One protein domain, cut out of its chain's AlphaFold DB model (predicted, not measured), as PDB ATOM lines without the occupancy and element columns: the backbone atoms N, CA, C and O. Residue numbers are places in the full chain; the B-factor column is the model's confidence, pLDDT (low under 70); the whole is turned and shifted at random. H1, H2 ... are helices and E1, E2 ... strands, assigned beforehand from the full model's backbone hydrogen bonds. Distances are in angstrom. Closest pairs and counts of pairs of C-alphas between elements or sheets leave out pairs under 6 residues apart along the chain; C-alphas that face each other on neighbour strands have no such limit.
ATOM      1  N   THR A  50      81.292 132.920 493.000       79.81
ATOM      2  CA  THR A  50      79.878 133.041 492.615       79.81
ATOM      3  C   THR A  50      79.721 133.608 491.204       79.81
ATOM      4  O   THR A  50      78.880 133.148 490.433       79.81
ATOM      5  N   ILE A  51      80.571 134.569 490.827       73.50
ATOM      6  CA  ILE A  51      80.550 135.182 489.494       73.50
ATOM      7  C   ILE A  51      81.091 134.205 488.444       73.50
ATOM      8  O   ILE A  51      80.543 134.129 487.345       73.50
ATOM      9  N   LEU A  52      82.113 133.413 488.785       74.75
ATOM     10  CA  LEU A  52      82.671 132.398 487.882       74.75
ATOM     11  C   LEU A  52      81.638 131.325 487.509       74.75
ATOM     12  O   LEU A  52      81.605 130.875 486.362       74.75
ATOM     13  N   PHE A  53      80.774 130.948 488.456       80.75
ATOM     14  CA  PHE A  53      79.701 129.976 488.226       80.75
ATOM     15  C   PHE A  53      78.408 130.595 487.687       80.75
ATOM     16  O   PHE A  53      77.517 129.856 487.254       80.75
ATOM     17  N   SER A  54      78.294 131.928 487.661       80.50
ATOM     18  CA  SER A  54      77.136 132.584 487.070       80.50
ATOM     19  C   SER A  54      77.110 132.370 485.555       80.50
ATOM     20  O   SER A  54      78.054 132.675 484.811       80.50
ATOM     21  N   LYS A  55      75.987 131.821 485.089       84.06
ATOM     22  CA  LYS A  55      75.678 131.674 483.663       84.06
ATOM     23  C   LYS A  55      75.147 132.972 483.054       84.06
ATOM     24  O   LYS A  55      75.030 133.060 481.835       84.06
ATOM     25  N   GLU A  56      74.827 133.962 483.881       92.69
ATOM     26  CA  GLU A  56      74.208 135.199 483.429       92.69
ATOM     27  C   GLU A  56      75.224 136.092 482.716       92.69
ATOM     28  O   GLU A  56      76.328 136.351 483.201       92.69
ATOM     29  N   VAL A  57      74.843 136.568 481.532       94.81
ATOM     30  CA  VAL A  57      75.649 137.509 480.758       94.81
ATOM     31  C   VAL A  57      75.320 138.928 481.207       94.81
ATOM     32  O   VAL A  57      74.187 139.381 481.070       94.81
ATOM     33  N   CYS A  58      76.327 139.651 481.697       95.38
ATOM     34  CA  CYS A  58      76.220 141.048 482.114       95.38
ATOM     35  C   CYS A  58      77.075 141.921 481.184       95.38
ATOM     36  O   CYS A  58      78.125 142.448 481.563       95.38
ATOM     37  N   CYS A  59      76.648 142.013 479.924       96.94
ATOM     38  CA  CYS A  59      77.341 142.773 478.889       96.94
ATOM     39  C   CYS A  59      76.739 144.173 478.715       96.94
ATOM     40  O   CYS A  59      75.524 144.344 478.787       96.94
ATOM     41  N   ASP A  60      77.579 145.155 478.379       95.00
ATOM     42  CA  ASP A  60      77.163 146.549 478.173       95.00
ATOM     43  C   ASP A  60      76.215 146.722 476.958       95.00
ATOM     44  O   ASP A  60      75.590 147.760 476.797       95.00
ATOM     45  N   CYS A  61      76.045 145.703 476.102       95.25
ATOM     46  CA  CYS A  61      75.040 145.740 475.031       95.25
ATOM     47  C   CYS A  61      73.592 145.511 475.514       95.25
ATOM     48  O   CYS A  61      72.681 145.581 474.690       95.25
ATOM     49  N   ASN A  62      73.382 145.250 476.812       93.31
ATOM     50  CA  ASN A  62      72.088 144.953 477.449       93.31
ATOM     51  C   ASN A  62      71.373 143.701 476.915       93.31
ATOM     52  O   ASN A  62      70.174 143.526 477.120       93.31
ATOM     53  N   VAL A  63      72.102 142.807 476.246       93.69
ATOM     54  CA  VAL A  63      71.583 141.508 475.821       93.69
ATOM     55  C   VAL A  63      72.048 140.451 476.819       93.69
ATOM     56  O   VAL A  63      73.243 140.296 477.049       93.69
ATOM     57  N   MET A  64      71.107 139.711 477.403       93.94
ATOM     58  CA  MET A  64      71.396 138.650 478.384       93.94
ATOM     59  C   MET A  64      71.635 137.276 477.740       93.94
ATOM     60  O   MET A  64      71.834 136.284 478.434       93.94
ATOM     61  N   ASP A  65      71.600 137.204 476.409       90.75
ATOM     62  CA  ASP A  65      71.693 135.952 475.669       90.75
ATOM     63  C   ASP A  65      73.087 135.316 475.775       90.75
ATOM     64  O   ASP A  65      74.078 135.867 475.283       90.75
ATOM     65  N   SER A  66      73.150 134.137 476.393       87.62
ATOM     66  CA  SER A  66      74.353 133.314 476.525       87.62
ATOM     67  C   SER A  66      74.613 132.404 475.323       87.62
ATOM     68  O   SER A  66      75.620 131.704 475.323       87.62
ATOM     69  N   ALA A  67      73.726 132.367 474.321       88.56
ATOM     70  CA  ALA A  67      73.914 131.550 473.120       88.56
ATOM     71  C   ALA A  67      75.084 132.039 472.253       88.56
ATOM     72  O   ALA A  67      75.631 131.285 471.450       88.56
ATOM     73  N   HIS A  68      75.474 133.302 472.411       89.75
ATOM     74  CA  HIS A  68      76.628 133.870 471.731       89.75
ATOM     75  C   HIS A  68      77.923 133.632 472.505       89.75
ATOM     76  O   HIS A  68      77.935 133.420 473.714       89.75
ATOM     77  N   GLU A  69      79.039 133.743 471.795       95.12
ATOM     78  CA  GLU A  69      80.381 133.616 472.353       95.12
ATOM     79  C   GLU A  69      80.604 134.651 473.471       95.12
ATOM     80  O   GLU A  69      80.539 135.867 473.250       95.12
ATOM     81  N   THR A  70      80.854 134.167 474.690       97.00
ATOM     82  CA  THR A  70      81.106 134.984 475.886       97.00
ATOM     83  C   THR A  70      82.423 134.596 476.536       97.00
ATOM     84  O   THR A  70      82.866 133.462 476.400       97.00
ATOM     85  N   PHE A  71      83.024 135.529 477.269       96.50
ATOM     86  CA  PHE A  71      84.206 135.287 478.092       96.50
ATOM     87  C   PHE A  71      84.088 136.046 479.422       96.50
ATOM     88  O   PHE A  71      83.220 136.911 479.587       96.50
ATOM     89  N   ILE A  72      84.941 135.704 480.385       96.25
ATOM     90  CA  ILE A  72      84.985 136.343 481.706       96.25
ATOM     91  C   ILE A  72      86.000 137.485 481.665       96.25
ATOM     92  O   ILE A  72      87.165 137.280 481.335       96.25
ATOM     93  N   CYS A  73      85.565 138.696 482.012       96.69
ATOM     94  CA  CYS A  73      86.445 139.855 482.106       96.69
ATOM     95  C   CYS A  73      87.528 139.634 483.178       96.69
ATOM     96  O   CYS A  73      87.203 139.518 484.357       96.69
ATOM     97  N   GLN A  74      88.803 139.692 482.786       96.19
ATOM     98  CA  GLN A  74      89.970 139.580 483.673       96.19
ATOM     99  C   GLN A  74      90.237 140.845 484.513       96.19
ATOM    100  O   GLN A  74      91.101 140.858 485.386       96.19
ATOM    101  N   GLY A  75      89.496 141.928 484.262       95.00
ATOM    102  CA  GLY A  75      89.512 143.125 485.100       95.00
ATOM    103  C   GLY A  75      88.766 142.931 486.425       95.00
ATOM    104  O   GLY A  75      88.107 141.921 486.657       95.00
ATOM    105  N   VAL A  76      88.776 143.962 487.273       93.69
ATOM    106  CA  VAL A  76      88.209 143.914 488.640       93.69
ATOM    107  C   VAL A  76      86.717 143.573 488.732       93.69
ATOM    108  O   VAL A  76      86.234 143.294 489.822       93.69
ATOM    109  N   CYS A  77      85.967 143.638 487.627       94.44
ATOM    110  CA  CYS A  77      84.532 143.364 487.648       94.44
ATOM    111  C   CYS A  77      84.178 141.875 487.525       94.44
ATOM    112  O   CYS A  77      83.062 141.516 487.882       94.44
ATOM    113  N   GLY A  78      85.061 141.031 486.968       93.94
ATOM    114  CA  GLY A  78      84.796 139.599 486.769       93.94
ATOM    115  C   GLY A  78      83.577 139.251 485.898       93.94
ATOM    116  O   GLY A  78      83.213 138.085 485.806       93.94
ATOM    117  N   ARG A  79      82.904 140.230 485.276       94.81
ATOM    118  CA  ARG A  79      81.627 140.016 484.573       94.81
ATOM    119  C   ARG A  79      81.804 139.143 483.330       94.81
ATOM    120  O   ARG A  79      82.778 139.301 482.590       94.81
ATOM    121  N   ARG A  80      80.810 138.298 483.046       96.06
ATOM    122  CA  ARG A  80      80.675 137.586 481.767       96.06
ATOM    123  C   ARG A  80      80.152 138.540 480.695       96.06
ATOM    124  O   ARG A  80      79.076 139.117 480.850       96.06
ATOM    125  N   VAL A  81      80.898 138.698 479.607       97.44
ATOM    126  CA  VAL A  81      80.601 139.646 478.520       97.44
ATOM    127  C   VAL A  81      80.685 138.966 477.152       97.44
ATOM    128  O   VAL A  81      81.385 137.968 476.995       97.44
ATOM    129  N   HIS A  82      79.978 139.487 476.143       98.00
ATOM    130  CA  HIS A  82      80.065 138.958 474.775       98.00
ATOM    131  C   HIS A  82      81.400 139.308 474.119       98.00
ATOM    132  O   HIS A  82      81.796 140.477 474.108       98.00
ATOM    133  N   ALA A  83      82.024 138.327 473.467       98.06
ATOM    134  CA  ALA A  83      83.276 138.498 472.730       98.06
ATOM    135  C   ALA A  83      83.167 139.612 471.672       98.06
ATOM    136  O   ALA A  83      83.962 140.554 471.656       98.06
ATOM    137  N   TRP A  84      82.104 139.581 470.861       98.00
ATOM    138  CA  TRP A  84      81.895 140.543 469.771       98.00
ATOM    139  C   TRP A  84      81.725 141.981 470.262       98.00
ATOM    140  O   TRP A  84      82.210 142.913 469.625       98.00
ATOM    141  N   CYS A  85      81.084 142.181 471.416       98.25
ATOM    142  CA  CYS A  85      80.894 143.515 471.989       98.25
ATOM    143  C   CYS A  85      82.231 144.137 472.416       98.25
ATOM    144  O   CYS A  85      82.447 145.343 472.269       98.25
ATOM    145  N   MET A  86      83.150 143.304 472.908       98.06
ATOM    146  CA  MET A  86      84.470 143.737 473.369       98.06
ATOM    147  C   MET A  86      85.475 143.914 472.221       98.06
ATOM    148  O   MET A  86      86.533 144.508 472.421       98.06
ATOM    149  N   GLY A  87      85.102 143.525 470.998       97.75
ATOM    150  CA  GLY A  87      85.938 143.661 469.809       97.75
ATOM    151  C   GLY A  87      86.771 142.421 469.505       97.75
ATOM    152  O   GLY A  87      87.810 142.564 468.885       97.75
ATOM    153  N   PHE A  88      86.325 141.237 469.921       98.25
ATOM    154  CA  PHE A  88      86.902 139.956 469.505       98.25
ATOM    155  C   PHE A  88      86.005 139.286 468.469       98.25
ATOM    156  O   PHE A  88      84.782 139.453 468.500       98.25
ATOM    157  N   HIS A  89      86.573 138.490 467.569       97.19
ATOM    158  CA  HIS A  89      85.770 137.728 466.620       97.19
ATOM    159  C   HIS A  89      85.136 136.485 467.234       97.19
ATOM    160  O   HIS A  89      84.110 136.062 466.695       97.19
ATOM    161  N   ASN A  90      85.728 135.933 468.302       97.12
ATOM    162  CA  ASN A  90      85.218 134.785 469.053       97.12
ATOM    163  C   ASN A  90      85.720 134.736 470.509       97.12
ATOM    164  O   ASN A  90      86.589 135.510 470.905       97.12
ATOM    165  N   ALA A  91      85.138 133.845 471.322       96.81
ATOM    166  CA  ALA A  91      85.491 133.701 472.740       96.81
ATOM    167  C   ALA A  91      86.917 133.171 472.947       96.81
ATOM    168  O   ALA A  91      87.610 133.645 473.839       96.81
ATOM    169  N   ASN A  92      87.380 132.256 472.093       97.06
ATOM    170  CA  ASN A  92      88.729 131.696 472.183       97.06
ATOM    171  C   ASN A  92      89.807 132.775 471.967       97.06
ATOM    172  O   ASN A  92      90.793 132.840 472.694       97.06
ATOM    173  N   GLU A  93      89.608 133.671 470.999       96.88
ATOM    174  CA  GLU A  93      90.477 134.834 470.791       96.88
ATOM    175  C   GLU A  93      90.504 135.739 472.029       96.88
ATOM    176  O   GLU A  93      91.570 136.208 472.423       96.88
ATOM    177  N   ALA A  94      89.348 135.944 472.669       96.94
ATOM    178  CA  ALA A  94      89.263 136.727 473.893       96.94
ATOM    179  C   ALA A  94      90.038 136.063 475.038       96.94
ATOM    180  O   ALA A  94      90.885 136.709 475.641       96.94
ATOM    181  N   GLU A  95      89.810 134.779 475.311       94.94
ATOM    182  CA  GLU A  95      90.462 134.045 476.407       94.94
ATOM    183  C   GLU A  95      91.992 134.027 476.294       94.94
ATOM    184  O   GLU A  95      92.683 134.158 477.305       94.94
ATOM    185  N   ASN A  96      92.520 133.936 475.072       95.12
ATOM    186  CA  ASN A  96      93.962 133.951 474.813       95.12
ATOM    187  C   ASN A  96      94.555 135.367 474.715       95.12
ATOM    188  O   ASN A  96      95.768 135.523 474.562       95.12
ATOM    189  N   SER A  97      93.726 136.410 474.774       96.00
ATOM    190  CA  SER A  97      94.187 137.788 474.666       96.00
ATOM    191  C   SER A  97      94.604 138.349 476.029       96.00
ATOM    192  O   SER A  97      93.846 138.234 476.999       96.00
ATOM    193  N   PRO A  98      95.728 139.091 476.106       93.88
ATOM    194  CA  PRO A  98      96.066 139.875 477.296       93.88
ATOM    195  C   PRO A  98      95.096 141.048 477.526       93.88
ATOM    196  O   PRO A  98      95.172 141.728 478.545       93.88
ATOM    197  N   TYR A  99      94.191 141.311 476.577       93.94
ATOM    198  CA  TYR A  99      93.216 142.401 476.613       93.94
ATOM    199  C   TYR A  99      91.789 141.914 476.881       93.94
ATOM    200  O   TYR A  99      90.824 142.570 476.485       93.94
ATOM    201  N   SER A 100      91.631 140.770 477.546       95.94
ATOM    202  CA  SER A 100      90.343 140.182 477.936       95.94
ATOM    203  C   SER A 100      89.678 140.929 479.097       95.94
ATOM    204  O   SER A 100      89.316 140.368 480.129       95.94
ATOM    205  N   ILE A 101      89.453 142.226 478.912       96.94
ATOM    206  CA  ILE A 101      88.804 143.121 479.869       96.94
ATOM    207  C   ILE A 101      87.563 143.764 479.240       96.94
ATOM    208  O   ILE A 101      87.509 144.009 478.036       96.94
ATOM    209  N   CYS A 102      86.535 144.026 480.052       97.56
ATOM    210  CA  CYS A 102      85.328 144.690 479.562       97.56
ATOM    211  C   CYS A 102      85.561 146.186 479.307       97.56
ATOM    212  O   CYS A 102      86.457 146.778 479.909       97.56
ATOM    213  N   LEU A 103      84.719 146.824 478.485       96.94
ATOM    214  CA  LEU A 103      84.850 148.249 478.137       96.94
ATOM    215  C   LEU A 103      84.894 149.153 479.378       96.94
ATOM    216  O   LEU A 103      85.756 150.022 479.461       96.94
ATOM    217  N   ASN A 104      84.057 148.889 480.386       96.88
ATOM    218  CA  ASN A 104      84.081 149.632 481.651       96.88
ATOM    219  C   ASN A 104      85.405 149.463 482.429       96.88
ATOM    220  O   ASN A 104      85.906 150.410 483.029       96.88
ATOM    221  N   CYS A 105      86.009 148.269 482.421       97.56
ATOM    222  CA  CYS A 105      87.338 148.080 483.010       97.56
ATOM    223  C   CYS A 105      88.406 148.830 482.205       97.56
ATOM    224  O   CYS A 105      89.212 149.530 482.806       97.56
ATOM    225  N   THR A 106      88.352 148.771 480.872       96.81
ATOM    226  CA  THR A 106      89.258 149.518 479.983       96.81
ATOM    227  C   THR A 106      89.167 151.031 480.198       96.81
ATOM    228  O   THR A 106      90.179 151.724 480.142       96.81
ATOM    229  N   MET A 107      87.964 151.559 480.459       96.56
ATOM    230  CA  MET A 107      87.760 152.967 480.812       96.56
ATOM    231  C   MET A 107      88.483 153.323 482.112       96.56
ATOM    232  O   MET A 107      89.216 154.302 482.153       96.56
ATOM    233  N   LYS A 108      88.316 152.505 483.158       96.94
ATOM    234  CA  LYS A 108      88.914 152.735 484.483       96.94
ATOM    235  C   LYS A 108      90.439 152.637 484.506       96.94
ATOM    236  O   LYS A 108      91.053 153.144 485.436       96.94
ATOM    237  N   GLU A 109      91.034 151.973 483.520       96.06
ATOM    238  CA  GLU A 109      92.489 151.911 483.338       96.06
ATOM    239  C   GLU A 109      93.079 153.189 482.735       96.06
ATOM    240  O   GLU A 109      94.296 153.335 482.724       96.06
ATOM    241  N   GLN A 110      92.256 154.104 482.215       96.75
ATOM    242  CA  GLN A 110      92.760 155.376 481.712       96.75
ATOM    243  C   GLN A 110      93.168 156.281 482.880       96.75
ATOM    244  O   GLN A 110      92.359 156.544 483.770       96.75
ATOM    245  N   ASP A 111      94.383 156.833 482.838       96.19
ATOM    246  CA  ASP A 111      94.928 157.695 483.904       96.19
ATOM    247  C   ASP A 111      94.032 158.903 484.218       96.19
ATOM    248  O   ASP A 111      93.942 159.371 485.352       96.19
ATOM    249  N   TRP A 112      93.333 159.400 483.200       95.19
ATOM    250  CA  TRP A 112      92.445 160.550 483.294       95.19
ATOM    251  C   TRP A 112      91.015 160.204 483.723       95.19
ATOM    252  O   TRP A 112      90.220 161.109 483.958       95.19
ATOM    253  N   TYR A 113      90.665 158.920 483.853       96.31
ATOM    254  CA  TYR A 113      89.306 158.493 484.197       96.31
ATOM    255  C   TYR A 113      88.843 159.059 485.544       96.31
ATOM    256  O   TYR A 113      87.701 159.482 485.684       96.31
ATOM    257  N   GLN A 114      89.747 159.113 486.528       95.56
ATOM    258  CA  GLN A 114      89.447 159.631 487.869       95.56
ATOM    259  C   GLN A 114      89.240 161.152 487.904       95.56
ATOM    260  O   GLN A 114      88.809 161.684 488.922       95.56
ATOM    261  N   LEU A 115      89.563 161.853 486.813       94.81
ATOM    262  CA  LEU A 115      89.365 163.296 486.682       94.81
ATOM    263  C   LEU A 115      87.976 163.645 486.131       94.81
ATOM    264  O   LEU A 115      87.617 164.818 486.106       94.81
ATOM    265  N   LEU A 116      87.220 162.654 485.654       94.50
ATOM    266  CA  LEU A 116      85.904 162.872 485.070       94.50
ATOM    267  C   LEU A 116      84.860 163.162 486.145       94.50
ATOM    268  O   LEU A 116      84.791 162.487 487.174       94.50
ATOM    269  N   GLU A 117      83.971 164.103 485.851       95.44
ATOM    270  CA  GLU A 117      82.744 164.267 486.619       95.44
ATOM    271  C   GLU A 117      81.801 163.078 486.387       95.44
ATOM    272  O   GLU A 117      81.806 162.442 485.330       95.44
ATOM    273  N   GLN A 118      80.910 162.808 487.345       96.06
ATOM    274  CA  GLN A 118      79.947 161.705 487.247       96.06
ATOM    275  C   GLN A 118      79.107 161.764 485.956       96.06
ATOM    276  O   GLN A 118      78.832 160.732 485.344       96.06
ATOM    277  N   ARG A 119      78.719 162.969 485.518       96.31
ATOM    278  CA  ARG A 119      77.972 163.177 484.267       96.31
ATOM    279  C   ARG A 119      78.776 162.734 483.042       96.31
ATOM    280  O   ARG A 119      78.214 162.136 482.128       96.31
ATOM    281  N   ASP A 120      80.077 162.990 483.038       96.25
ATOM    282  CA  ASP A 120      80.961 162.627 481.932       96.25
ATOM    283  C   ASP A 120      81.231 161.119 481.917       96.25
ATOM    284  O   ASP A 120      81.205 160.496 480.858       96.25
ATOM    285  N   VAL A 121      81.360 160.489 483.088       96.75
ATOM    286  CA  VAL A 121      81.437 159.021 483.196       96.75
ATOM    287  C   VAL A 121      80.213 158.348 482.562       96.75
ATOM    288  O   VAL A 121      80.359 157.348 481.854       96.75
ATOM    289  N   LEU A 122      79.009 158.897 482.768       97.00
ATOM    290  CA  LEU A 122      77.786 158.378 482.146       97.00
ATOM    291  C   LEU A 122      77.819 158.529 480.621       97.00
ATOM    292  O   LEU A 122      77.577 157.553 479.915       97.00
ATOM    293  N   ARG A 123      78.210 159.701 480.104       97.25
ATOM    294  CA  ARG A 123      78.342 159.939 478.653       97.25
ATOM    295  C   ARG A 123      79.362 159.007 477.998       97.25
ATOM    296  O   ARG A 123      79.098 158.448 476.933       97.25
ATOM    297  N   LEU A 124      80.510 158.796 478.643       97.12
ATOM    298  CA  LEU A 124      81.526 157.858 478.164       97.12
ATOM    299  C   LEU A 124      80.979 156.426 478.140       97.12
ATOM    300  O   LEU A 124      81.166 155.701 477.164       97.12
ATOM    301  N   THR A 125      80.252 156.039 479.192       96.94
ATOM    302  CA  THR A 125      79.592 154.730 479.283       96.94
ATOM    303  C   THR A 125      78.596 154.533 478.138       96.94
ATOM    304  O   THR A 125      78.657 153.519 477.446       96.94
ATOM    305  N   GLU A 126      77.731 155.515 477.875       96.81
ATOM    306  CA  GLU A 126      76.766 155.488 476.766       96.81
ATOM    307  C   GLU A 126      77.450 155.354 475.398       96.81
ATOM    308  O   GLU A 126      77.006 154.573 474.550       96.81
ATOM    309  N   ALA A 127      78.571 156.051 475.187       97.12
ATOM    310  CA  ALA A 127      79.357 155.932 473.962       97.12
ATOM    311  C   ALA A 127      79.898 154.502 473.764       97.12
ATOM    312  O   ALA A 127      79.844 153.956 472.655       97.12
ATOM    313  N   PHE A 128      80.364 153.857 474.838       97.44
ATOM    314  CA  PHE A 128      80.824 152.467 474.801       97.44
ATOM    315  C   PHE A 128      79.693 151.447 474.640       97.44
ATOM    316  O   PHE A 128      79.873 150.468 473.912       97.44
ATOM    317  N   VAL A 129      78.517 151.690 475.226       97.31
ATOM    318  CA  VAL A 129      77.300 150.900 474.963       97.31
ATOM    319  C   VAL A 129      76.955 150.956 473.474       97.31
ATOM    320  O   VAL A 129      76.764 149.916 472.837       97.31
ATOM    321  N   GLY A 130      76.965 152.156 472.883       97.38
ATOM    322  CA  GLY A 130      76.747 152.343 471.448       97.38
ATOM    323  C   GLY A 130      77.776 151.598 470.591       97.38
ATOM    324  O   GLY A 130      77.412 150.962 469.599       97.38
ATOM    325  N   LEU A 131      79.055 151.608 470.985       98.00
ATOM    326  CA  LEU A 131      80.108 150.847 470.305       98.00
ATOM    327  C   LEU A 131      79.884 149.328 470.398       98.00
ATOM    328  O   LEU A 131      80.009 148.632 469.388       98.00
ATOM    329  N   ALA A 132      79.533 148.812 471.577       98.00
ATOM    330  CA  ALA A 132      79.248 147.394 471.791       98.00
ATOM    331  C   ALA A 132      78.071 146.916 470.926       98.00
ATOM    332  O   ALA A 132      78.181 145.906 470.223       98.00
ATOM    333  N   GLN A 133      76.970 147.674 470.913       97.81
ATOM    334  CA  GLN A 133      75.807 147.386 470.072       97.81
ATOM    335  C   GLN A 133      76.151 147.445 468.578       97.81
ATOM    336  O   GLN A 133      75.716 146.583 467.814       97.81
ATOM    337  N   TYR A 134      76.966 148.417 468.157       98.56
ATOM    338  CA  TYR A 134      77.389 148.548 466.762       98.56
ATOM    339  C   TYR A 134      78.243 147.359 466.295       98.56
ATOM    340  O   TYR A 134      77.980 146.787 465.238       98.56
ATOM    341  N   ARG A 135      79.212 146.914 467.105       98.38
ATOM    342  CA  ARG A 135      80.017 145.711 466.816       98.38
ATOM    343  C   ARG A 135      79.160 144.455 466.709       98.38
ATOM    344  O   ARG A 135      79.321 143.663 465.780       98.38
ATOM    345  N   ARG A 136      78.212 144.289 467.634       97.50
ATOM    346  CA  ARG A 136      77.244 143.186 467.608       97.50
ATOM    347  C   ARG A 136      76.409 143.216 466.326       97.50
ATOM    348  O   ARG A 136      76.272 142.185 465.674       97.50
ATOM    349  N   ALA A 137      75.917 144.392 465.933       98.12
ATOM    350  CA  ALA A 137      75.183 144.580 464.686       98.12
ATOM    351  C   ALA A 137      76.007 144.158 463.467       98.12
ATOM    352  O   ALA A 137      75.530 143.355 462.671       98.12
ATOM    353  N   LEU A 138      77.250 144.643 463.361       98.44
ATOM    354  CA  LEU A 138      78.176 144.285 462.286       98.44
ATOM    355  C   LEU A 138      78.362 142.768 462.181       98.44
ATOM    356  O   LEU A 138      78.216 142.202 461.101       98.44
ATOM    357  N   LYS A 139      78.613 142.080 463.299       97.56
ATOM    358  CA  LYS A 139      78.783 140.623 463.269       97.56
ATOM    359  C   LYS A 139      77.501 139.908 462.827       97.56
ATOM    360  O   LYS A 139      77.557 139.034 461.963       97.56
ATOM    361  N   LEU A 140      76.348 140.301 463.368       97.25
ATOM    362  CA  LEU A 140      75.063 139.668 463.057       97.25
ATOM    363  C   LEU A 140      74.649 139.860 461.595       97.25
ATOM    364  O   LEU A 140      74.207 138.897 460.976       97.25
ATOM    365  N   ILE A 141      74.817 141.053 461.014       97.75
ATOM    366  CA  ILE A 141      74.463 141.277 459.600       97.75
ATOM    367  C   ILE A 141      75.406 140.536 458.648       97.75
ATOM    368  O   ILE A 141      74.979 140.120 457.575       97.75
ATOM    369  N   TYR A 142      76.671 140.338 459.030       96.38
ATOM    370  CA  TYR A 142      77.611 139.545 458.237       96.38
ATOM    371  C   TYR A 142      77.280 138.050 458.271       96.38
ATOM    372  O   TYR A 142      77.401 137.384 457.242       96.38
ATOM    373  N   LEU A 143      76.829 137.544 459.425       96.12
ATOM    374  CA  LEU A 143      76.444 136.143 459.612       96.12
ATOM    375  C   LEU A 143      75.067 135.814 459.014       96.12
ATOM    376  O   LEU A 143      74.926 134.815 458.318       96.12
ATOM    377  N   HIS A 144      74.056 136.647 459.268       96.88
ATOM    378  CA  HIS A 144      72.655 136.364 458.924       96.88
ATOM    379  C   HIS A 144      72.135 137.144 457.709       96.88
ATOM    380  O   HIS A 144      71.023 136.893 457.246       96.88
ATOM    381  N   GLY A 145      72.921 138.081 457.182       96.69
ATOM    382  CA  GLY A 145      72.473 139.029 456.166       96.69
ATOM    383  C   GLY A 145      71.784 140.260 456.765       96.69
ATOM    384  O   GLY A 145      71.396 140.303 457.933       96.69
ATOM    385  N   PHE A 146      71.647 141.304 455.945       97.31
ATOM    386  CA  PHE A 146      71.016 142.553 456.363       97.31
ATOM    387  C   PHE A 146      69.476 142.430 456.348       97.31
ATOM    388  O   PHE A 146      68.908 142.083 455.313       97.31
ATOM    389  N   PRO A 147      68.766 142.766 457.445       96.81
ATOM    390  CA  PRO A 147      67.321 142.533 457.567       96.81
ATOM    391  C   PRO A 147      66.435 143.573 456.845       96.81
ATOM    392  O   PRO A 147      65.214 143.586 457.013       96.81
ATOM    393  N   GLY A 148      67.018 144.484 456.062       94.56
ATOM    394  CA  GLY A 148      66.303 145.399 455.163       94.56
ATOM    395  C   GLY A 148      65.772 146.688 455.803       94.56
ATOM    396  O   GLY A 148      65.703 147.714 455.132       94.56
ATOM    397  N   ASN A 149      65.392 146.676 457.084       95.75
ATOM    398  CA  ASN A 149      64.834 147.849 457.769       95.75
ATOM    399  C   ASN A 149      65.264 147.942 459.241       95.75
ATOM    400  O   ASN A 149      65.623 146.943 459.863       95.75
ATOM    401  N   SER A 150      65.180 149.145 459.821       97.06
ATOM    402  CA  SER A 150      65.633 149.398 461.196       97.06
ATOM    403  C   SER A 150      64.829 148.666 462.266       97.06
ATOM    404  O   SER A 150      65.380 148.311 463.303       97.06
ATOM    405  N   HIS A 151      63.540 148.395 462.038       97.62
ATOM    406  CA  HIS A 151      62.746 147.639 463.005       97.62
ATOM    407  C   HIS A 151      63.225 146.187 463.105       97.62
ATOM    408  O   HIS A 151      63.435 145.685 464.210       97.62
ATOM    409  N   ALA A 152      63.426 145.534 461.961       97.88
ATOM    410  CA  ALA A 152      63.949 144.178 461.894       97.88
ATOM    411  C   ALA A 152      65.404 144.113 462.392       97.88
ATOM    412  O   ALA A 152      65.753 143.179 463.107       97.88
ATOM    413  N   LEU A 153      66.212 145.143 462.116       98.00
ATOM    414  CA  LEU A 153      67.559 145.282 462.674       98.00
ATOM    415  C   LEU A 153      67.549 145.372 464.208       98.00
ATOM    416  O   LEU A 153      68.318 144.673 464.858       98.00
ATOM    417  N   GLY A 154      66.647 146.164 464.794       97.69
ATOM    418  CA  GLY A 154      66.507 146.260 466.250       97.69
ATOM    419  C   GLY A 154      66.126 144.929 466.899       97.69
ATOM    420  O   GLY A 154      66.707 144.563 467.916       97.69
ATOM    421  N   LYS A 155      65.224 144.158 466.269       97.44
ATOM    422  CA  LYS A 155      64.884 142.795 466.720       97.44
ATOM    423  C   LYS A 155      66.068 141.835 466.622       97.44
ATOM    424  O   LYS A 155      66.260 141.040 467.530       97.44
ATOM    425  N   LEU A 156      66.841 141.912 465.536       96.50
ATOM    426  CA  LEU A 156      68.016 141.065 465.322       96.50
ATOM    427  C   LEU A 156      69.104 141.330 466.375       96.50
ATOM    428  O   LEU A 156      69.705 140.391 466.882       96.50
ATOM    429  N   ILE A 157      69.353 142.599 466.710       96.25
ATOM    430  CA  ILE A 157      70.396 142.986 467.673       96.25
ATOM    431  C   ILE A 157      69.929 142.797 469.121       96.25
ATOM    432  O   ILE A 157      70.749 142.455 469.974       96.25
ATOM    433  N   GLY A 158      68.637 143.024 469.385       95.81
ATOM    434  CA  GLY A 158      68.069 143.123 470.730       95.81
ATOM    435  C   GLY A 158      68.125 144.543 471.307       95.81
ATOM    436  O   GLY A 158      68.315 144.694 472.507       95.81
ATOM    437  N   CYS A 159      68.004 145.586 470.475       96.69
ATOM    438  CA  CYS A 159      68.078 146.987 470.913       96.69
ATOM    439  C   CYS A 159      66.803 147.790 470.605       96.69
ATOM    440  O   CYS A 159      65.927 147.368 469.841       96.69
ATOM    441  N   ALA A 160      66.696 148.980 471.205       96.25
ATOM    442  CA  ALA A 160      65.576 149.879 470.971       96.25
ATOM    443  C   ALA A 160      65.560 150.395 469.522       96.25
ATOM    444  O   ALA A 160      66.586 150.523 468.854       96.25
ATOM    445  N   ARG A 161      64.373 150.765 469.023       96.56
ATOM    446  CA  ARG A 161      64.207 151.253 467.640       96.56
ATOM    447  C   ARG A 161      65.058 152.493 467.337       96.56
ATOM    448  O   ARG A 161      65.504 152.661 466.205       96.56
ATOM    449  N   GLN A 162      65.247 153.372 468.320       97.12
ATOM    450  CA  GLN A 162      66.064 154.577 468.161       97.12
ATOM    451  C   GLN A 162      67.539 154.217 467.946       97.12
ATOM    452  O   GLN A 162      68.146 154.711 466.996       97.12
ATOM    453  N   ASP A 163      68.071 153.286 468.737       97.12
ATOM    454  CA  ASP A 163      69.442 152.787 468.588       97.12
ATOM    455  C   ASP A 163      69.618 152.032 467.274       97.12
ATOM    456  O   ASP A 163      70.584 152.264 466.555       97.12
ATOM    457  N   ALA A 164      68.635 151.219 466.880       97.88
ATOM    458  CA  ALA A 164      68.655 150.537 465.591       97.88
ATOM    459  C   ALA A 164      68.713 151.517 464.404       97.88
ATOM    460  O   ALA A 164      69.417 151.259 463.433       97.88
ATOM    461  N   ASN A 165      68.016 152.659 464.473       97.94
ATOM    462  CA  ASN A 165      68.135 153.716 463.462       97.94
ATOM    463  C   ASN A 165      69.524 154.376 463.480       97.94
ATOM    464  O   ASN A 165      70.085 154.627 462.419       97.94
ATOM    465  N   ARG A 166      70.090 154.651 464.664       98.00
ATOM    466  CA  ARG A 166      71.449 155.216 464.795       98.00
ATOM    467  C   ARG A 166      72.497 154.276 464.198       98.00
ATOM    468  O   ARG A 166      73.331 154.713 463.410       98.00
ATOM    469  N   ILE A 167      72.399 152.985 464.515       98.38
ATOM    470  CA  ILE A 167      73.239 151.921 463.959       98.38
ATOM    471  C   ILE A 167      73.062 151.852 462.442       98.38
ATOM    472  O   ILE A 167      74.057 151.828 461.728       98.38
ATOM    473  N   LEU A 168      71.823 151.878 461.941       98.00
ATOM    474  CA  LEU A 168      71.544 151.836 460.507       98.00
ATOM    475  C   LEU A 168      72.201 152.999 459.751       98.00
ATOM    476  O   LEU A 168      72.895 152.771 458.766       98.00
ATOM    477  N   ASN A 169      72.029 154.227 460.246       97.81
ATOM    478  CA  ASN A 169      72.632 155.418 459.645       97.81
ATOM    479  C   ASN A 169      74.164 155.335 459.642       97.81
ATOM    480  O   ASN A 169      74.810 155.761 458.688       97.81
ATOM    481  N   ARG A 170      74.750 154.773 460.706       98.12
ATOM    482  CA  ARG A 170      76.197 154.571 460.805       98.12
ATOM    483  C   ARG A 170      76.696 153.499 459.831       98.12
ATOM    484  O   ARG A 170      77.696 153.731 459.166       98.12
ATOM    485  N   LEU A 171      75.977 152.381 459.689       98.31
ATOM    486  CA  LEU A 171      76.296 151.333 458.710       98.31
ATOM    487  C   LEU A 171      76.303 151.884 457.276       98.31
ATOM    488  O   LEU A 171      77.188 151.535 456.497       98.31
ATOM    489  N   GLU A 172      75.332 152.735 456.931       97.19
ATOM    490  CA  GLU A 172      75.263 153.383 455.615       97.19
ATOM    491  C   GLU A 172      76.387 154.414 455.442       97.19
ATOM    492  O   GLU A 172      77.087 154.404 454.432       97.19
ATOM    493  N   GLY A 173      76.624 155.259 456.451       97.38
ATOM    494  CA  GLY A 173      77.680 156.275 456.419       97.38
ATOM    495  C   GLY A 173      79.098 155.702 456.329       97.38
ATOM    496  O   GLY A 173      79.968 156.317 455.715       97.38
ATOM    497  N   GLU A 174      79.328 154.521 456.901       97.06
ATOM    498  CA  GLU A 174      80.612 153.809 456.839       97.06
ATOM    499  C   GLU A 174      80.723 152.851 455.640       97.06
ATOM    500  O   GLU A 174      81.766 152.227 455.449       97.06
ATOM    501  N   GLY A 175      79.678 152.751 454.810       96.94
ATOM    502  CA  GLY A 175      79.693 151.969 453.571       96.94
ATOM    503  C   GLY A 175      79.574 150.454 453.759       96.94
ATOM    504  O   GLY A 175      79.910 149.702 452.846       96.94
ATOM    505  N   PHE A 176      79.091 149.986 454.913       98.00
ATOM    506  CA  PHE A 176      78.760 148.569 455.109       98.00
ATOM    507  C   PHE A 176      77.481 148.180 454.365       98.00
ATOM    508  O   PHE A 176      77.341 147.045 453.907       98.00
ATOM    509  N   ILE A 177      76.548 149.123 454.227       97.44
ATOM    510  CA  ILE A 177      75.324 148.967 453.441       97.44
ATOM    511  C   ILE A 177      75.203 150.105 452.431       97.44
ATOM    512  O   ILE A 177      75.649 151.220 452.690       97.44
ATOM    513  N   GLU A 178      74.572 149.836 451.291       96.12
ATOM    514  CA  GLU A 178      74.303 150.847 450.264       96.12
ATOM    515  C   GLU A 178      72.863 150.751 449.761       96.12
ATOM    516  O   GLU A 178      72.297 149.664 449.604       96.12
ATOM    517  N   SER A 179      72.274 151.918 449.501       93.69
ATOM    518  CA  SER A 179      70.981 152.057 448.841       93.69
ATOM    519  C   SER A 179      71.110 151.718 447.351       93.69
ATOM    520  O   SER A 179      71.700 152.476 446.586       93.69
ATOM    521  N   GLN A 180      70.519 150.605 446.920       91.06
ATOM    522  CA  GLN A 180      70.435 150.207 445.515       91.06
ATOM    523  C   GLN A 180      69.015 150.404 444.983       91.06
ATOM    524  O   GLN A 180      68.035 149.946 445.576       91.06
ATOM    525  N   THR A 181      68.874 151.073 443.839       87.00
ATOM    526  CA  THR A 181      67.598 151.107 443.118       87.00
ATOM    527  C   THR A 181      67.514 149.896 442.212       87.00
ATOM    528  O   THR A 181      68.281 149.771 441.259       87.00
ATOM    529  N   VAL A 182      66.565 149.015 442.502       81.69
ATOM    530  CA  VAL A 182      66.234 147.915 441.604       81.69
ATOM    531  C   VAL A 182      65.343 148.465 440.496       81.69
ATOM    532  O   VAL A 182      64.176 148.790 440.728       81.69
ATOM    533  N   GLU A 183      65.905 148.617 439.300       79.31
ATOM    534  CA  GLU A 183      65.126 148.885 438.096       79.31
ATOM    535  C   GLU A 183      64.680 147.538 437.520       79.31
ATOM    536  O   GLU A 183      65.467 146.795 436.933       79.31
ATOM    537  N   SER A 184      63.413 147.194 437.751       75.06
ATOM    538  CA  SER A 184      62.772 146.070 437.072       75.06
ATOM    539  C   SER A 184      62.366 146.514 435.669       75.06
ATOM    540  O   SER A 184      61.662 147.517 435.525       75.06
ATOM    541  N   ASP A 185      62.805 145.778 434.647       77.81
ATOM    542  CA  ASP A 185      62.329 145.978 433.278       77.81
ATOM    543  C   ASP A 185      60.801 145.768 433.194       77.81
ATOM    544  O   ASP A 185      60.202 145.107 434.045       77.81
ATOM    545  N   GLU A 186      60.152 146.320 432.168       79.12
ATOM    546  CA  GLU A 186      58.694 146.262 431.963       79.12
ATOM    547  C   GLU A 186      58.173 144.818 431.856       79.12
ATOM    548  O   GLU A 186      57.006 144.554 432.144       79.12
ATOM    549  N   LEU A 187      59.054 143.875 431.518       78.50
ATOM    550  CA  LEU A 187      58.771 142.442 431.472       78.50
ATOM    551  C   LEU A 187      58.959 141.726 432.821       78.50
ATOM    552  O   LEU A 187      58.604 140.559 432.934       78.50
ATOM    553  N   GLY A 188      59.522 142.378 433.842       73.00
ATOM    554  CA  GLY A 188      59.769 141.797 435.170       73.00
ATOM    555  C   GLY A 188      60.839 140.697 435.217       73.00
ATOM    556  O   GLY A 188      61.065 140.125 436.279       73.00
ATOM    557  N   ILE A 189      61.498 140.398 434.091       74.62
ATOM    558  CA  ILE A 189      62.436 139.269 433.952       74.62
ATOM    559  C   ILE A 189      63.887 139.695 434.226       74.62
ATOM    560  O   ILE A 189      64.663 138.920 434.777       74.62
ATOM    561  N   LEU A 190      64.261 140.934 433.888       67.56
ATOM    562  CA  LEU A 190      65.612 141.458 434.091       67.56
ATOM    563  C   LEU A 190      65.597 142.520 435.191       67.56
ATOM    564  O   LEU A 190      65.065 143.618 435.028       67.56
ATOM    565  N   SER A 191      66.176 142.161 436.333       64.88
ATOM    566  CA  SER A 191      66.450 143.074 437.437       64.88
ATOM    567  C   SER A 191      67.913 143.486 437.351       64.88
ATOM    568  O   SER A 191      68.795 142.716 437.733       64.88
ATOM    569  N   THR A 192      68.183 144.688 436.844       71.62
ATOM    570  CA  THR A 192      69.559 145.202 436.779       71.62
ATOM    571  C   THR A 192      69.820 146.037 438.027       71.62
ATOM    572  O   THR A 192      69.153 147.045 438.259       71.62
ATOM    573  N   MET A 193      70.773 145.616 438.859       69.88
ATOM    574  CA  MET A 193      71.202 146.382 440.029       69.88
ATOM    575  C   MET A 193      72.269 147.388 439.599       69.88
ATOM    576  O   MET A 193      73.413 147.021 439.343       69.88
ATOM    577  N   ALA A 194      71.894 148.660 439.484       65.69
ATOM    578  CA  ALA A 194      72.842 149.744 439.255       65.69
ATOM    579  C   ALA A 194      73.092 150.488 440.573       65.69
ATOM    580  O   ALA A 194      72.160 151.016 441.184       65.69
ATOM    581  N   ALA A 195      74.355 150.558 441.006       66.00
ATOM    582  CA  ALA A 195      74.745 151.404 442.129       66.00
ATOM    583  C   ALA A 195      74.458 152.871 441.775       66.00
ATOM    584  O   ALA A 195      74.942 153.387 440.759       66.00
ATOM    585  N   THR A 196      73.664 153.561 442.596       59.44
ATOM    586  CA  THR A 196      73.231 154.939 442.336       59.44
ATOM    587  C   THR A 196      74.339 155.945 442.648       59.44
ATOM    588  O   THR A 196      74.200 156.807 443.513       59.44
ATOM    589  N   LYS A 197      75.460 155.896 441.919       65.44
ATOM    590  CA  LYS A 197      76.424 157.004 441.919       65.44
ATOM    591  C   LYS A 197      75.812 158.165 441.141       65.44
ATOM    592  O   LYS A 197      75.630 158.082 439.929       65.44
ATOM    593  N   LYS A 211      61.588 152.230 444.812       86.25
ATOM    594  CA  LYS A 211      62.010 152.393 446.210       86.25
ATOM    595  C   LYS A 211      63.447 151.862 446.340       86.25
ATOM    596  O   LYS A 211      63.677 150.733 445.906       86.25
ATOM    597  N   PRO A 212      64.394 152.628 446.908       89.38
ATOM    598  CA  PRO A 212      65.736 152.119 447.159       89.38
ATOM    599  C   PRO A 212      65.671 150.965 448.166       89.38
ATOM    600  O   PRO A 212      64.927 151.028 449.147       89.38
ATOM    601  N   ILE A 213      66.430 149.907 447.898       92.38
ATOM    602  CA  ILE A 213      66.598 148.741 448.764       92.38
ATOM    603  C   ILE A 213      68.016 148.797 449.319       92.38
ATOM    604  O   ILE A 213      68.973 148.962 448.570       92.38
ATOM    605  N   LEU A 214      68.152 148.667 450.632       94.94
ATOM    606  CA  LEU A 214      69.452 148.617 451.292       94.94
ATOM    607  C   LEU A 214      70.045 147.210 451.170       94.94
ATOM    608  O   LEU A 214      69.387 146.228 451.521       94.94
ATOM    609  N   VAL A 215      71.284 147.123 450.691       95.56
ATOM    610  CA  VAL A 215      72.005 145.862 450.461       95.56
ATOM    611  C   VAL A 215      73.342 145.887 451.204       95.56
ATOM    612  O   VAL A 215      74.008 146.919 451.252       95.56
ATOM    613  N   LEU A 216      73.731 144.749 451.792       96.81
ATOM    614  CA  LEU A 216      75.032 144.560 452.442       96.81
ATOM    615  C   LEU A 216      76.150 144.477 451.396       96.81
ATOM    616  O   LEU A 216      76.073 143.662 450.474       96.81
ATOM    617  N   ILE A 217      77.212 145.262 451.571       96.81
ATOM    618  CA  ILE A 217      78.380 145.244 450.689       96.81
ATOM    619  C   ILE A 217      79.429 144.274 451.246       96.81
ATOM    620  O   ILE A 217      79.901 144.431 452.367       96.81
ATOM    621  N   LYS A 218      79.844 143.293 450.436       96.25
ATOM    622  CA  LYS A 218      80.917 142.337 450.762       96.25
ATOM    623  C   LYS A 218      82.106 142.532 449.822       96.25
ATOM    624  O   LYS A 218      82.291 141.777 448.875       96.25
ATOM    625  N   THR A 219      82.863 143.606 450.033       96.56
ATOM    626  CA  THR A 219      84.120 143.859 449.307       96.56
ATOM    627  C   THR A 219      85.300 143.769 450.267       96.56
ATOM    628  O   THR A 219      85.137 144.023 451.460       96.56
ATOM    629  N   SER A 220      86.499 143.477 449.757       96.81
ATOM    630  CA  SER A 220      87.721 143.363 450.572       96.81
ATOM    631  C   SER A 220      88.043 144.637 451.368       96.81
ATOM    632  O   SER A 220      88.514 144.573 452.504       96.81
ATOM    633  N   ALA A 221      87.735 145.812 450.809       96.62
ATOM    634  CA  ALA A 221      87.882 147.091 451.498       96.62
ATOM    635  C   ALA A 221      86.934 147.207 452.706       96.62
ATOM    636  O   ALA A 221      87.344 147.655 453.777       96.62
ATOM    637  N   VAL A 222      85.680 146.766 452.552       96.75
ATOM    638  CA  VAL A 222      84.692 146.771 453.640       96.75
ATOM    639  C   VAL A 222      85.055 145.733 454.703       96.75
ATOM    640  O   VAL A 222      84.937 146.026 455.887       96.75
ATOM    641  N   GLU A 223      85.576 144.564 454.325       96.50
ATOM    642  CA  GLU A 223      86.086 143.566 455.278       96.50
ATOM    643  C   GLU A 223      87.296 144.080 456.070       96.50
ATOM    644  O   GLU A 223      87.366 143.911 457.285       96.50
ATOM    645  N   THR A 224      88.214 144.795 455.418       96.56
ATOM    646  CA  THR A 224      89.329 145.459 456.112       96.56
ATOM    647  C   THR A 224      88.806 146.484 457.122       96.56
ATOM    648  O   THR A 224      89.278 146.543 458.257       96.56
ATOM    649  N   ASN A 225      87.787 147.263 456.743       96.56
ATOM    650  CA  ASN A 225      87.153 148.218 457.648       96.56
ATOM    651  C   ASN A 225      86.383 147.527 458.789       96.56
ATOM    652  O   ASN A 225      86.410 148.006 459.919       96.56
ATOM    653  N   LEU A 226      85.743 146.384 458.523       97.38
ATOM    654  CA  LEU A 226      85.092 145.549 459.532       97.38
ATOM    655  C   LEU A 226      86.100 145.120 460.601       97.38
ATOM    656  O   LEU A 226      85.840 145.294 461.788       97.38
ATOM    657  N   ASN A 227      87.264 144.618 460.190       97.69
ATOM    658  CA  ASN A 227      88.285 144.110 461.109       97.69
ATOM    659  C   ASN A 227      88.808 145.189 462.069       97.69
ATOM    660  O   ASN A 227      89.105 144.881 463.220       97.69
ATOM    661  N   ARG A 228      88.809 146.472 461.674       97.81
ATOM    662  CA  ARG A 228      89.163 147.589 462.578       97.81
ATOM    663  C   ARG A 228      88.257 147.677 463.810       97.81
ATOM    664  O   ARG A 228      88.687 148.160 464.858       97.81
ATOM    665  N   TYR A 229      87.013 147.206 463.713       98.25
ATOM    666  CA  TYR A 229      86.088 147.153 464.846       98.25
ATOM    667  C   TYR A 229      86.360 145.988 465.793       98.25
ATOM    668  O   TYR A 229      86.014 146.091 466.972       98.25
ATOM    669  N   PHE A 230      86.992 144.924 465.303       98.12
ATOM    670  CA  PHE A 230      87.290 143.699 466.041       98.12
ATOM    671  C   PHE A 230      88.776 143.610 466.401       98.12
ATOM    672  O   PHE A 230      89.417 142.579 466.252       98.12
ATOM    673  N   MET A 231      89.315 144.726 466.895       96.50
ATOM    674  CA  MET A 231      90.599 144.757 467.582       96.50
ATOM    675  C   MET A 231      90.377 145.285 469.006       96.50
ATOM    676  O   MET A 231      89.981 146.452 469.167       96.50
ATOM    677  N   PRO A 232      90.603 144.475 470.056       94.81
ATOM    678  CA  PRO A 232      90.532 144.957 471.432       94.81
ATOM    679  C   PRO A 232      91.581 146.059 471.620       94.81
ATOM    680  O   PRO A 232      92.723 145.923 471.189       94.81
ATOM    681  N   ARG A 233      91.181 147.195 472.205       93.62
ATOM    682  CA  ARG A 233      92.012 148.417 472.305       93.62
ATOM    683  C   ARG A 233      92.547 148.960 470.966       93.62
ATOM    684  O   ARG A 233      93.482 149.760 470.970       93.62
ATOM    685  N   GLY A 234      91.949 148.561 469.844       96.06
ATOM    686  CA  GLY A 234      92.305 149.054 468.519       96.06
ATOM    687  C   GLY A 234      91.930 150.518 468.291       96.06
ATOM    688  O   GLY A 234      91.385 151.197 469.164       96.06
ATOM    689  N   GLU A 235      92.186 150.986 467.071       97.31
ATOM    690  CA  GLU A 235      92.041 152.389 466.666       97.31
ATOM    691  C   GLU A 235      90.672 152.986 467.019       97.31
ATOM    692  O   GLU A 235      90.609 154.088 467.543       97.31
ATOM    693  N   VAL A 236      89.575 152.247 466.820       97.69
ATOM    694  CA  VAL A 236      88.215 152.739 467.109       97.69
ATOM    695  C   VAL A 236      88.018 153.066 468.594       97.69
ATOM    696  O   VAL A 236      87.380 154.062 468.930       97.69
ATOM    697  N   VAL A 237      88.558 152.235 469.491       97.12
ATOM    698  CA  VAL A 237      88.457 152.446 470.944       97.12
ATOM    699  C   VAL A 237      89.355 153.605 471.369       97.12
ATOM    700  O   VAL A 237      88.924 154.465 472.132       97.12
ATOM    701  N   GLN A 238      90.580 153.656 470.840       97.50
ATOM    702  CA  GLN A 238      91.527 154.739 471.120       97.50
ATOM    703  C   GLN A 238      91.021 156.091 470.613       97.50
ATOM    704  O   GLN A 238      91.160 157.100 471.295       97.50
ATOM    705  N   GLU A 239      90.387 156.113 469.442       97.62
ATOM    706  CA  GLU A 239      89.753 157.301 468.879       97.62
ATOM    707  C   GLU A 239      88.637 157.817 469.788       97.62
ATOM    708  O   GLU A 239      88.560 159.017 470.038       97.62
ATOM    709  N   LEU A 240      87.796 156.914 470.305       97.50
ATOM    710  CA  LEU A 240      86.720 157.265 471.230       97.50
ATOM    711  C   LEU A 240      87.293 157.868 472.517       97.50
ATOM    712  O   LEU A 240      86.858 158.942 472.923       97.50
ATOM    713  N   PHE A 241      88.316 157.242 473.105       97.62
ATOM    714  CA  PHE A 241      89.011 157.793 474.271       97.62
ATOM    715  C   PHE A 241      89.640 159.157 473.994       97.62
ATOM    716  O   PHE A 241      89.480 160.070 474.801       97.62
ATOM    717  N   ARG A 242      90.331 159.312 472.860       97.25
ATOM    718  CA  ARG A 242      90.977 160.571 472.481       97.25
ATOM    719  C   ARG A 242      89.952 161.689 472.334       97.25
ATOM    720  O   ARG A 242      90.113 162.717 472.975       97.25
ATOM    721  N   ARG A 243      88.885 161.469 471.556       96.56
ATOM    722  CA  ARG A 243      87.807 162.456 471.374       96.56
ATOM    723  C   ARG A 243      87.173 162.840 472.700       96.56
ATOM    724  O   ARG A 243      87.081 164.020 473.004       96.56
ATOM    725  N   PHE A 244      86.820 161.846 473.512       96.50
ATOM    726  CA  PHE A 244      86.173 162.098 474.792       96.50
ATOM    727  C   PHE A 244      87.070 162.899 475.741       96.50
ATOM    728  O   PHE A 244      86.638 163.881 476.339       96.50
ATOM    729  N   ARG A 245      88.347 162.518 475.848       95.38
ATOM    730  CA  ARG A 245      89.334 163.245 476.648       95.38
ATOM    731  C   ARG A 245      89.497 164.680 476.153       95.38
ATOM    732  O   ARG A 245      89.512 165.597 476.964       95.38
ATOM    733  N   ASP A 246      89.610 164.876 474.843       94.19
ATOM    734  CA  ASP A 246      89.799 166.199 474.256       94.19
ATOM    735  C   ASP A 246      88.535 167.077 474.418       94.19
ATOM    736  O   ASP A 246      88.651 168.293 474.506       94.19
ATOM    737  N   GLU A 247      87.335 166.504 474.512       93.94
ATOM    738  CA  GLU A 247      86.086 167.247 474.748       93.94
ATOM    739  C   GLU A 247      85.874 167.610 476.228       93.94
ATOM    740  O   GLU A 247      85.445 168.723 476.538       93.94
ATOM    741  N   HIS A 248      86.202 166.696 477.146       92.25
ATOM    742  CA  HIS A 248      85.819 166.797 478.560       92.25
ATOM    743  C   HIS A 248      86.963 167.173 479.504       92.25
ATOM    744  O   HIS A 248      86.737 167.785 480.544       92.25
ATOM    745  N   ILE A 249      88.204 166.858 479.138       88.88
ATOM    746  CA  ILE A 249      89.405 167.117 479.948       88.88
ATOM    747  C   ILE A 249      90.221 168.220 479.283       88.88
ATOM    748  O   ILE A 249      91.452 168.215 479.282       88.88
ATOM    749  N   GLN A 250      89.531 169.200 478.694       77.81
ATOM    750  CA  GLN A 250      90.201 170.424 478.294       77.81
ATOM    751  C   GLN A 250      90.892 170.981 479.537       77.81
ATOM    752  O   GLN A 250      90.196 171.241 480.528       77.81
TER     753      GLN A 250
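Overview. This is residues 50 to 197 and 211 to 250 of the 363 residues of an uncharacterized protein of Thanatephorus cucumeris (strain AG1-IB / isolate 7/3/14) (UniProt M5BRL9). One long helix, H5, runs through the middle of an elongated body; a small part of short elements and loops, with the hairpin of E1 and E2, packs by H2 on one side of it, and H6 and H7 cross its second half. Beyond H7 a strongly twisted three-stranded sheet reaches away and makes one end of the long axis, with the link of E3 and E4 at its tip; from the sheet H8 leads back to H5, and after a corner H9 runs beside the first half of H5. The printed part has 188 residues with nine named helices and five named strands, in the order H1 E1 E2 H2 H3 H4 H5 H6 H7 E3 E4 E5 H8 H9, and the class is mixed, helices and strands. The larger sheet has the order E4 E3 E5 and the smaller is E1 and E2, both antiparallel. The whole is compact, with a radius of gyration of the C-alphas of 18.8 A, and only just elongated, spanning 65 by 43 by 30 A.

Along the chain. The printed part begins with H1, residues 50 to 53, whose C-alpha 50 is at (79.878, 133.041, 492.615). Residues 54 to 69 hold no named element. Then come E1, residues 70 to 72, E2, residues 80 to 82, H2, residues 83 to 86, H3, residues 91 to 95, and H4, residues 103 to 108. H5, residues 118 to 144, is 38.7 A long, from (79.947, 161.705, 487.247) to (72.655, 136.364, 458.924). H6 is residues 150 to 157, 10.3 A, and H7 residues 161 to 173, 18.2 A. E3 is residues 177 to 184, 20.8 A; E4 is residues 191 to 195, 12.7 A; E5 is residues 212 to 216, 13.1 A. H8, residues 220 to 229, is 14.9 A long, and H9, residues 235 to 248, is 19.7 A long and ends with C-alpha 248 at (85.819, 166.797, 478.560).

Arrangement. H5 is the hub, touching H2, H6, H7 and H9. With residues 131 to 139 it touches H2, the closest C-alphas being those of Cys 85 and Ala 132, 4.2 A apart. H6 touches H5 about perpendicular, at 89 degrees, the closest C-alphas being those of Ala 137 and Ile 157, 5.9 A. H7 only just touches H5, with 3 pairs of C-alphas within 8 A, the closest those of Tyr 134 and Ile 167, 6.0 A. H6 and H7 touch at 82 degrees, about perpendicular, closest at Gly 154 and Ala 164, C-alphas 4.8 A apart. H9 only just touches H5, with 3 pairs, closest at the C-alphas of Leu 124 and Phe 244, 7.1 A, at a shallow tilt of 23 degrees, opposite ways. H8 and H9 touch only at the corner, and only just, with 3 pairs; the closest C-alphas are those of Tyr 229 and Val 236, 6.4 A. H4 is close to H5 but not clearly touching, the closest C-alphas being those of Leu 103 and Phe 128, 6.7 A. H7 is on the larger sheet, over E3, and stands up from it at 61 degrees. E3 is the inner strand: N 180 and O 213 of E5 are 2.8 A apart, and N 192 of E4 and O 183 are 3.4 A apart, within hydrogen-bond range. In the hairpin of E1 and E2, N 81 and O 71 are 2.9 A apart. H3 and E1 come closest at the C-alphas of Ala 91 and Thr 70, 5.5 A. H1 and H5 are apart. Every O i to N i+4 pair is within hydrogen-bond range in H3, H4, H5, H6, H7 and H9, and 5 of 6 are in H8; H1 and H2 are too short for such a pair.

Size, cuts and confidence. The two C-alphas farthest apart are those of Leu 115 and Leu 187, 66.5 A. Residues 198 to 210 are not printed, and C-alphas 197 and 211 are 15.7 A apart across the cut. Of the links that are printed whole, H1 to E1 is long, with 16 residues. The mean pLDDT of the printed part is 93.4; residues 190 to 191 and 193 to 197 are under 70.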